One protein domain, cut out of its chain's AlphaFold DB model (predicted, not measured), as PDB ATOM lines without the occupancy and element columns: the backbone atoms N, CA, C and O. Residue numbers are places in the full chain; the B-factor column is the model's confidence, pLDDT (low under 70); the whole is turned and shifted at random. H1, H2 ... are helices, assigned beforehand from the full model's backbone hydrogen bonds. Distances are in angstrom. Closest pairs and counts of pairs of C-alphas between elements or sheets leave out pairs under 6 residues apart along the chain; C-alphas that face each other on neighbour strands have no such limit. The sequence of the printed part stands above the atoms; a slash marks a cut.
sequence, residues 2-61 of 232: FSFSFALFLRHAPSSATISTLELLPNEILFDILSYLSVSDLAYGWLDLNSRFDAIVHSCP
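This is residues 2 to 61 of the 232 residues of the protein "Hypothetical protein" of Rotaria socialis (UniProt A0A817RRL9). H1, the longest helix, lies beside H4, with H5 on H4's other side; H3 slants across H5, and H2 bridges from H1's end toward H3. Residues 12 to 17 stick out. The printed part has 60 residues with five named helices, H1 to H5 in order, and no named strand: all helix, compact, radius of gyration of the C-alphas 10.7 A, spans 28 by 23 by 18 A.

H1, residues 3 to 12, touches H4, residues 39 to 45, the same way at a shallow tilt of 18 degrees; the closest C-alphas, Ala 7 and Gly 45, are 5.6 A apart. H5, residues 51 to 59, is close to H4 but not clearly touching, at Leu 42 and Val 57, C-alphas 6.9 A apart. H3, residues 27 to 34, touches H5 at a steep tilt of 65 degrees; the closest C-alphas, Phe 31 and Ile 56, are 7.1 A apart. H2, residues 16 to 23, touches no helix. In all five, every O i to N i+4 pair is within hydrogen-bond range.

H1 begins at C-alpha 3 (29.072, -22.615, -32.218) and is 14.1 A long; H2 is 11.0 A, H3 10.3 A and H4 9.8 A. H5, 12.3 A, ends at C-alpha 59 (36.332, -4.528, -35.013).

The farthest C-alphas, Ser 15 and Pro 61, are 29.4 A apart. The printed part has no cut, and the four links are tight. Residues 2 to 20 have pLDDT under 70.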
ATOM      1  N   PHE A   2      30.667 -26.371 -33.798       44.12
ATOM      2  CA  PHE A   2      31.279 -25.800 -32.583       44.12
ATOM      3  C   PHE A   2      30.538 -24.593 -31.961       44.12
ATOM      4  O   PHE A   2      30.730 -24.334 -30.778       44.12
ATOM      5  N   SER A   3      29.673 -23.879 -32.696       52.84
ATOM      6  CA  SER A   3      29.072 -22.615 -32.218       52.84
ATOM      7  C   SER A   3      28.113 -22.777 -31.038       52.84
ATOM      8  O   SER A   3      28.264 -22.124 -30.010       52.84
ATOM      9  N   PHE A   4      27.165 -23.708 -31.144       50.31
ATOM     10  CA  PHE A   4      26.119 -23.876 -30.132       50.31
ATOM     11  C   PHE A   4      26.680 -24.327 -28.773       50.31
ATOM     12  O   PHE A   4      26.235 -23.863 -27.727       50.31
ATOM     13  N   SER A   5      27.696 -25.195 -28.784       53.69
ATOM     14  CA  SER A   5      28.332 -25.694 -27.563       53.69
ATOM     15  C   SER A   5      29.156 -24.626 -26.849       53.69
ATOM     16  O   SER A   5      29.200 -24.644 -25.627       53.69
ATOM     17  N   PHE A   6      29.768 -23.684 -27.572       58.03
ATOM     18  CA  PHE A   6      30.582 -22.629 -26.966       58.03
ATOM     19  C   PHE A   6      29.728 -21.498 -26.373       58.03
ATOM     20  O   PHE A   6      29.994 -21.054 -25.261       58.03
ATOM     21  N   ALA A   7      28.643 -21.098 -27.048       54.53
ATOM     22  CA  ALA A   7      27.688 -20.128 -26.504       54.53
ATOM     23  C   ALA A   7      26.945 -20.681 -25.274       54.53
ATOM     24  O   ALA A   7      26.790 -19.980 -24.275       54.53
ATOM     25  N   LEU A   8      26.542 -21.961 -25.296       54.41
ATOM     26  CA  LEU A   8      26.004 -22.628 -24.104       54.41
ATOM     27  C   LEU A   8      27.063 -22.794 -23.010       54.41
ATOM     28  O   LEU A   8      26.728 -22.651 -21.840       54.41
ATOM     29  N   PHE A   9      28.323 -23.064 -23.360       60.84
ATOM     30  CA  PHE A   9      29.418 -23.145 -22.394       60.84
ATOM     31  C   PHE A   9      29.656 -21.797 -21.704       60.84
ATOM     32  O   PHE A   9      29.669 -21.758 -20.483       60.84
ATOM     33  N   LEU A  10      29.732 -20.682 -22.434       57.69
ATOM     34  CA  LEU A  10      29.861 -19.353 -21.822       57.69
ATOM     35  C   LEU A  10      28.632 -18.966 -20.987       57.69
ATOM     36  O   LEU A  10      28.773 -18.395 -19.909       57.69
ATOM     37  N   ARG A  11      27.426 -19.311 -21.452       58.12
ATOM     38  CA  ARG A  11      26.171 -18.950 -20.773       58.12
ATOM     39  C   ARG A  11      25.847 -19.834 -19.561       58.12
ATOM     40  O   ARG A  11      25.144 -19.383 -18.661       58.12
ATOM     41  N   HIS A  12      26.336 -21.078 -19.527       55.97
ATOM     42  CA  HIS A  12      26.040 -22.064 -18.476       55.97
ATOM     43  C   HIS A  12      27.262 -22.575 -17.698       55.97
ATOM     44  O   HIS A  12      27.082 -23.417 -16.818       55.97
ATOM     45  N   ALA A  13      28.475 -22.072 -17.948       50.78
ATOM     46  CA  ALA A  13      29.635 -22.272 -17.075       50.78
ATOM     47  C   ALA A  13      29.898 -20.996 -16.244       50.78
ATOM     48  O   ALA A  13      30.761 -20.191 -16.592       50.78
ATOM     49  N   PRO A  14      29.176 -20.779 -15.127       48.94
ATOM     50  CA  PRO A  14      29.262 -19.565 -14.324       48.94
ATOM     51  C   PRO A  14      30.390 -19.663 -13.290       48.94
ATOM     52  O   PRO A  14      30.195 -19.317 -12.126       48.94
ATOM     53  N   SER A  15      31.573 -20.159 -13.659       55.25
ATOM     54  CA  SER A  15      32.741 -19.849 -12.838       55.25
ATOM     55  C   SER A  15      33.323 -18.549 -13.381       55.25
ATOM     56  O   SER A  15      33.795 -18.489 -14.515       55.25
ATOM     57  N   SER A  16      33.294 -17.491 -12.569       57.88
ATOM     58  CA  SER A  16      33.996 -16.226 -12.847       57.88
ATOM     59  C   SER A  16      35.454 -16.453 -13.275       57.88
ATOM     60  O   SER A  16      36.004 -15.676 -14.048       57.88
ATOM     61  N   ALA A  17      36.041 -17.569 -12.833       62.59
ATOM     62  CA  ALA A  17      37.355 -18.058 -13.219       62.59
ATOM     63  C   ALA A  17      37.529 -18.324 -14.728       62.59
ATOM     64  O   ALA A  17      38.629 -18.164 -15.236       62.59
ATOM     65  N   THR A  18      36.488 -18.728 -15.465       65.12
ATOM     66  CA  THR A  18      36.630 -19.013 -16.908       65.12
ATOM     67  C   THR A  18      36.614 -17.720 -17.725       65.12
ATOM     68  O   THR A  18      37.459 -17.530 -18.599       65.12
ATOM     69  N   ILE A  19      35.712 -16.789 -17.398       68.06
ATOM     70  CA  ILE A  19      35.652 -15.473 -18.057       68.06
ATOM     71  C   ILE A  19      36.949 -14.696 -17.801       68.06
ATOM     72  O   ILE A  19      37.532 -14.163 -18.744       68.06
ATOM     73  N   SER A  20      37.471 -14.725 -16.570       69.25
ATOM     74  CA  SER A  20      38.734 -14.051 -16.254       69.25
ATOM     75  C   SER A  20      39.923 -14.616 -17.037       69.25
ATOM     76  O   SER A  20      40.823 -13.866 -17.393       69.25
ATOM     77  N   THR A  21      39.929 -15.910 -17.383       82.38
ATOM     78  CA  THR A  21      40.996 -16.465 -18.236       82.38
ATOM     79  C   THR A  21      40.913 -16.010 -19.692       82.38
ATOM     80  O   THR A  21      41.955 -15.820 -20.317       82.38
ATOM     81  N   LEU A  22      39.711 -15.777 -20.233       84.88
ATOM     82  CA  LEU A  22      39.551 -15.248 -21.595       84.88
ATOM     83  C   LEU A  22      40.013 -13.792 -21.692       84.88
ATOM     84  O   LEU A  22      40.603 -13.403 -22.697       84.88
ATOM     85  N   GLU A  23      39.816 -13.006 -20.632       86.75
ATOM     86  CA  GLU A  23      40.340 -11.639 -20.542       86.75
ATOM     87  C   GLU A  23      41.875 -11.584 -20.544       86.75
ATOM     88  O   GLU A  23      42.452 -10.550 -20.862       86.75
ATOM     89  N   LEU A  24      42.569 -12.680 -20.245       91.44
ATOM     90  CA  LEU A  24      44.032 -12.720 -20.309       91.44
ATOM     91  C   LEU A  24      44.562 -13.067 -21.705       91.44
ATOM     92  O   LEU A  24      45.760 -12.921 -21.950       91.44
ATOM     93  N   LEU A  25      43.705 -13.514 -22.630       91.69
ATOM     94  CA  LEU A  25      44.134 -13.829 -23.991       91.69
ATOM     95  C   LEU A  25      44.539 -12.555 -24.746       91.69
ATOM     96  O   LEU A  25      43.863 -11.537 -24.604       91.69
ATOM     97  N   PRO A  26      45.588 -12.589 -25.585       95.44
ATOM     98  CA  PRO A  26      45.907 -11.495 -26.502       95.44
ATOM     99  C   PRO A  26      44.765 -11.213 -27.488       95.44
ATOM    100  O   PRO A  26      44.004 -12.115 -27.848       95.44
ATOM    101  N   ASN A  27      44.656  -9.967 -27.959       94.69
ATOM    102  CA  ASN A  27      43.591  -9.560 -28.886       94.69
ATOM    103  C   ASN A  27      43.635 -10.354 -30.197       94.69
ATOM    104  O   ASN A  27      42.592 -10.653 -30.763       94.69
ATOM    105  N   GLU A  28      44.826 -10.716 -30.661       93.69
ATOM    106  CA  GLU A  28      45.055 -11.473 -31.890       93.69
ATOM    107  C   GLU A  28      44.386 -12.850 -31.817       93.69
ATOM    108  O   GLU A  28      43.661 -13.242 -32.726       93.69
ATOM    109  N   ILE A  29      44.553 -13.540 -30.684       92.69
ATOM    110  CA  ILE A  29      43.925 -14.842 -30.441       92.69
ATOM    111  C   ILE A  29      42.403 -14.699 -30.351       92.69
ATOM    112  O   ILE A  29      41.670 -15.544 -30.860       92.69
ATOM    113  N   LEU A  30      41.917 -13.616 -29.736       92.06
ATOM    114  CA  LEU A  30      40.485 -13.336 -29.667       92.06
ATOM    115  C   LEU A  30      39.898 -13.075 -31.059       92.06
ATOM    116  O   LEU A  30      38.873 -13.663 -31.384       92.06
ATOM    117  N   PHE A  31      40.549 -12.275 -31.905       92.69
ATOM    118  CA  PHE A  31      40.102 -12.062 -33.285       92.69
ATOM    119  C   PHE A  31      40.038 -13.368 -34.075       92.69
ATOM    120  O   PHE A  31      39.043 -13.611 -34.762       92.69
ATOM    121  N   ASP A  32      41.048 -14.228 -33.936       89.31
ATOM    122  CA  ASP A  32      41.048 -15.539 -34.580       89.31
ATOM    123  C   ASP A  32      39.851 -16.375 -34.116       89.31
ATOM    124  O   ASP A  32      39.107 -16.874 -34.960       89.31
ATOM    125  N   ILE A  33      39.594 -16.465 -32.806       90.25
ATOM    126  CA  ILE A  33      38.446 -17.205 -32.251       90.25
ATOM    127  C   ILE A  33      37.118 -16.637 -32.769       90.25
ATOM    128  O   ILE A  33      36.284 -17.388 -33.284       90.25
ATOM    129  N   LEU A  34      36.920 -15.322 -32.649       90.88
ATOM    130  CA  LEU A  34      35.669 -14.653 -33.015       90.88
ATOM    131  C   LEU A  34      35.372 -14.753 -34.516       90.88
ATOM    132  O   LEU A  34      34.206 -14.818 -34.901       90.88
ATOM    133  N   SER A  35      36.400 -14.857 -35.366       89.31
ATOM    134  CA  SER A  35      36.233 -15.004 -36.819       89.31
ATOM    135  C   SER A  35      35.503 -16.290 -37.245       89.31
ATOM    136  O   SER A  35      35.003 -16.373 -38.373       89.31
ATOM    137  N   TYR A  36      35.424 -17.288 -36.355       89.25
ATOM    138  CA  TYR A  36      34.711 -18.551 -36.579       89.25
ATOM    139  C   TYR A  36      33.288 -18.567 -36.008       89.25
ATOM    140  O   TYR A  36      32.560 -19.545 -36.217       89.25
ATOM    141  N   LEU A  37      32.894 -17.529 -35.271       90.12
ATOM    142  CA  LEU A  37      31.599 -17.464 -34.606       90.12
ATOM    143  C   LEU A  37      30.501 -16.957 -35.539       90.12
ATOM    144  O   LEU A  37      30.742 -16.199 -36.480       90.12
ATOM    145  N   SER A  38      29.267 -17.391 -35.276       89.44
ATOM    146  CA  SER A  38      28.111 -16.824 -35.964       89.44
ATOM    147  C   SER A  38      27.769 -15.449 -35.398       89.44
ATOM    148  O   SER A  38      28.113 -15.114 -34.267       89.44
ATOM    149  N   VAL A  39      27.026 -14.664 -36.174       91.12
ATOM    150  CA  VAL A  39      26.551 -13.337 -35.759       91.12
ATOM    151  C   VAL A  39      25.748 -13.411 -34.456       91.12
ATOM    152  O   VAL A  39      25.890 -12.557 -33.587       91.12
ATOM    153  N   SER A  40      24.959 -14.469 -34.287       89.12
ATOM    154  CA  SER A  40      24.170 -14.708 -33.081       89.12
ATOM    155  C   SER A  40      25.053 -15.070 -31.884       89.12
ATOM    156  O   SER A  40      24.792 -14.607 -30.778       89.12
ATOM    157  N   ASP A  41      26.137 -15.827 -32.088       88.81
ATOM    158  CA  ASP A  41      27.104 -16.099 -31.016       88.81
ATOM    159  C   ASP A  41      27.826 -14.818 -30.583       88.81
ATOM    160  O   ASP A  41      28.019 -14.611 -29.389       88.81
ATOM    161  N   LEU A  42      28.195 -13.947 -31.531       91.94
ATOM    162  CA  LEU A  42      28.790 -12.643 -31.226       91.94
ATOM    163  C   LEU A  42      27.816 -11.781 -30.413       91.94
ATOM    164  O   LEU A  42      28.180 -11.280 -29.352       91.94
ATOM    165  N   ALA A  43      26.567 -11.672 -30.874       91.06
ATOM    166  CA  ALA A  43      25.546 -10.852 -30.234       91.06
ATOM    167  C   ALA A  43      25.202 -11.311 -28.813       91.06
ATOM    168  O   ALA A  43      25.089 -10.491 -27.913       91.06
ATOM    169  N   TYR A  44      25.004 -12.613 -28.609       87.38
ATOM    170  CA  TYR A  44      24.493 -13.128 -27.335       87.38
ATOM    171  C   TYR A  44      25.575 -13.648 -26.392       87.38
ATOM    172  O   TYR A  44      25.303 -13.839 -25.208       87.38
ATOM    173  N   GLY A  45      26.757 -13.968 -26.919       85.44
ATOM    174  CA  GLY A  45      27.847 -14.565 -26.153       85.44
ATOM    175  C   GLY A  45      28.973 -13.599 -25.810       85.44
ATOM    176  O   GLY A  45      29.700 -13.884 -24.863       85.44
ATOM    177  N   TRP A  46      29.139 -12.505 -26.565       88.56
ATOM    178  CA  TRP A  46      30.336 -11.659 -26.470       88.56
ATOM    179  C   TRP A  46      30.075 -10.166 -26.311       88.56
ATOM    180  O   TRP A  46      30.912  -9.495 -25.709       88.56
ATOM    181  N   LEU A  47      28.954  -9.651 -26.823       89.25
ATOM    182  CA  LEU A  47      28.546  -8.280 -26.520       89.25
ATOM    183  C   LEU A  47      28.208  -8.127 -25.035       89.25
ATOM    184  O   LEU A  47      27.721  -9.060 -24.392       89.25
ATOM    185  N   ASP A  48      28.466  -6.931 -24.518       90.44
ATOM    186  CA  ASP A  48      28.170  -6.486 -23.158       90.44
ATOM    187  C   ASP A  48      28.894  -7.284 -22.055       90.44
ATOM    188  O   ASP A  48      28.557  -7.168 -20.874       90.44
ATOM    189  N   LEU A  49      29.920  -8.076 -22.401       87.38
ATOM    190  CA  LEU A  49      30.778  -8.727 -21.404       87.38
ATOM    191  C   LEU A  49      31.647  -7.692 -20.678       87.38
ATOM    192  O   LEU A  49      31.667  -7.632 -19.450       87.38
ATOM    193  N   ASN A  50      32.384  -6.896 -21.454       91.94
ATOM    194  CA  ASN A  50      33.128  -5.720 -21.015       91.94
ATOM    195  C   ASN A  50      33.519  -4.875 -22.244       91.94
ATOM    196  O   ASN A  50      33.510  -5.352 -23.380       91.94
ATOM    197  N   SER A  51      33.968  -3.641 -22.003       95.06
ATOM    198  CA  SER A  51      34.294  -2.684 -23.070       95.06
ATOM    199  C   SER A  51      35.399  -3.146 -24.024       95.06
ATOM    200  O   SER A  51      35.436  -2.722 -25.180       95.06
ATOM    201  N   ARG A  52      36.311  -4.011 -23.566       94.31
ATOM    202  CA  ARG A  52      37.351  -4.577 -24.427       94.31
ATOM    203  C   ARG A  52      36.750  -5.580 -25.404       94.31
ATOM    204  O   ARG A  52      37.069  -5.501 -26.588       94.31
ATOM    205  N   PHE A  53      35.911  -6.505 -24.941       93.44
ATOM    206  CA  PHE A  53      35.250  -7.452 -25.836       93.44
ATOM    207  C   PHE A  53      34.333  -6.737 -26.819       93.44
ATOM    208  O   PHE A  53      34.406  -7.049 -28.002       93.44
ATOM    209  N   ASP A  54      33.594  -5.716 -26.384       94.19
ATOM    210  CA  ASP A  54      32.764  -4.912 -27.285       94.19
ATOM    211  C   ASP A  54      33.609  -4.282 -28.397       94.19
ATOM    212  O   ASP A  54      33.296  -4.415 -29.580       94.19
ATOM    213  N   ALA A  55      34.740  -3.660 -28.046       95.62
ATOM    214  CA  ALA A  55      35.649  -3.075 -29.028       95.62
ATOM    215  C   ALA A  55      36.197  -4.117 -30.020       95.62
ATOM    216  O   ALA A  55      36.303  -3.835 -31.218       95.62
ATOM    217  N   ILE A  56      36.528  -5.322 -29.544       94.88
ATOM    218  CA  ILE A  56      37.016  -6.416 -30.393       94.88
ATOM    219  C   ILE A  56      35.897  -6.918 -31.309       94.88
ATOM    220  O   ILE A  56      36.109  -7.009 -32.518       94.88
ATOM    221  N   VAL A  57      34.707  -7.201 -30.771       94.81
ATOM    222  CA  VAL A  57      33.542  -7.650 -31.547       94.81
ATOM    223  C   VAL A  57      33.221  -6.625 -32.631       94.81
ATOM    224  O   VAL A  57      33.126  -6.994 -33.798       94.81
ATOM    225  N   HIS A  58      33.181  -5.332 -32.290       94.69
ATOM    226  CA  HIS A  58      32.905  -4.270 -33.258       94.69
ATOM    227  C   HIS A  58      34.003  -4.057 -34.312       94.69
ATOM    228  O   HIS A  58      33.747  -3.432 -35.343       94.69
ATOM    229  N   SER A  59      35.205  -4.581 -34.076       95.81
ATOM    230  CA  SER A  59      36.332  -4.528 -35.013       95.81
ATOM    231  C   SER A  59      36.485  -5.807 -35.841       95.81
ATOM    232  O   SER A  59      37.295  -5.842 -36.767       95.81
ATOM    233  N   CYS A  60      35.745  -6.870 -35.516       95.25
ATOM    234  CA  CYS A  60      35.896  -8.175 -36.144       95.25
ATOM    235  C   CYS A  60      35.198  -8.210 -37.515       95.25
ATOM    236  O   CYS A  60      33.990  -7.991 -37.589       95.25
ATOM    237  N   PRO A  61      35.899  -8.538 -38.617       96.31
ATOM    238  CA  PRO A  61      35.254  -8.735 -39.907       96.31
ATOM    239  C   PRO A  61      34.335  -9.959 -39.875       96.31
ATOM    240  O   PRO A  61      34.772 -11.073 -39.584       96.31
TER     241      PRO A  61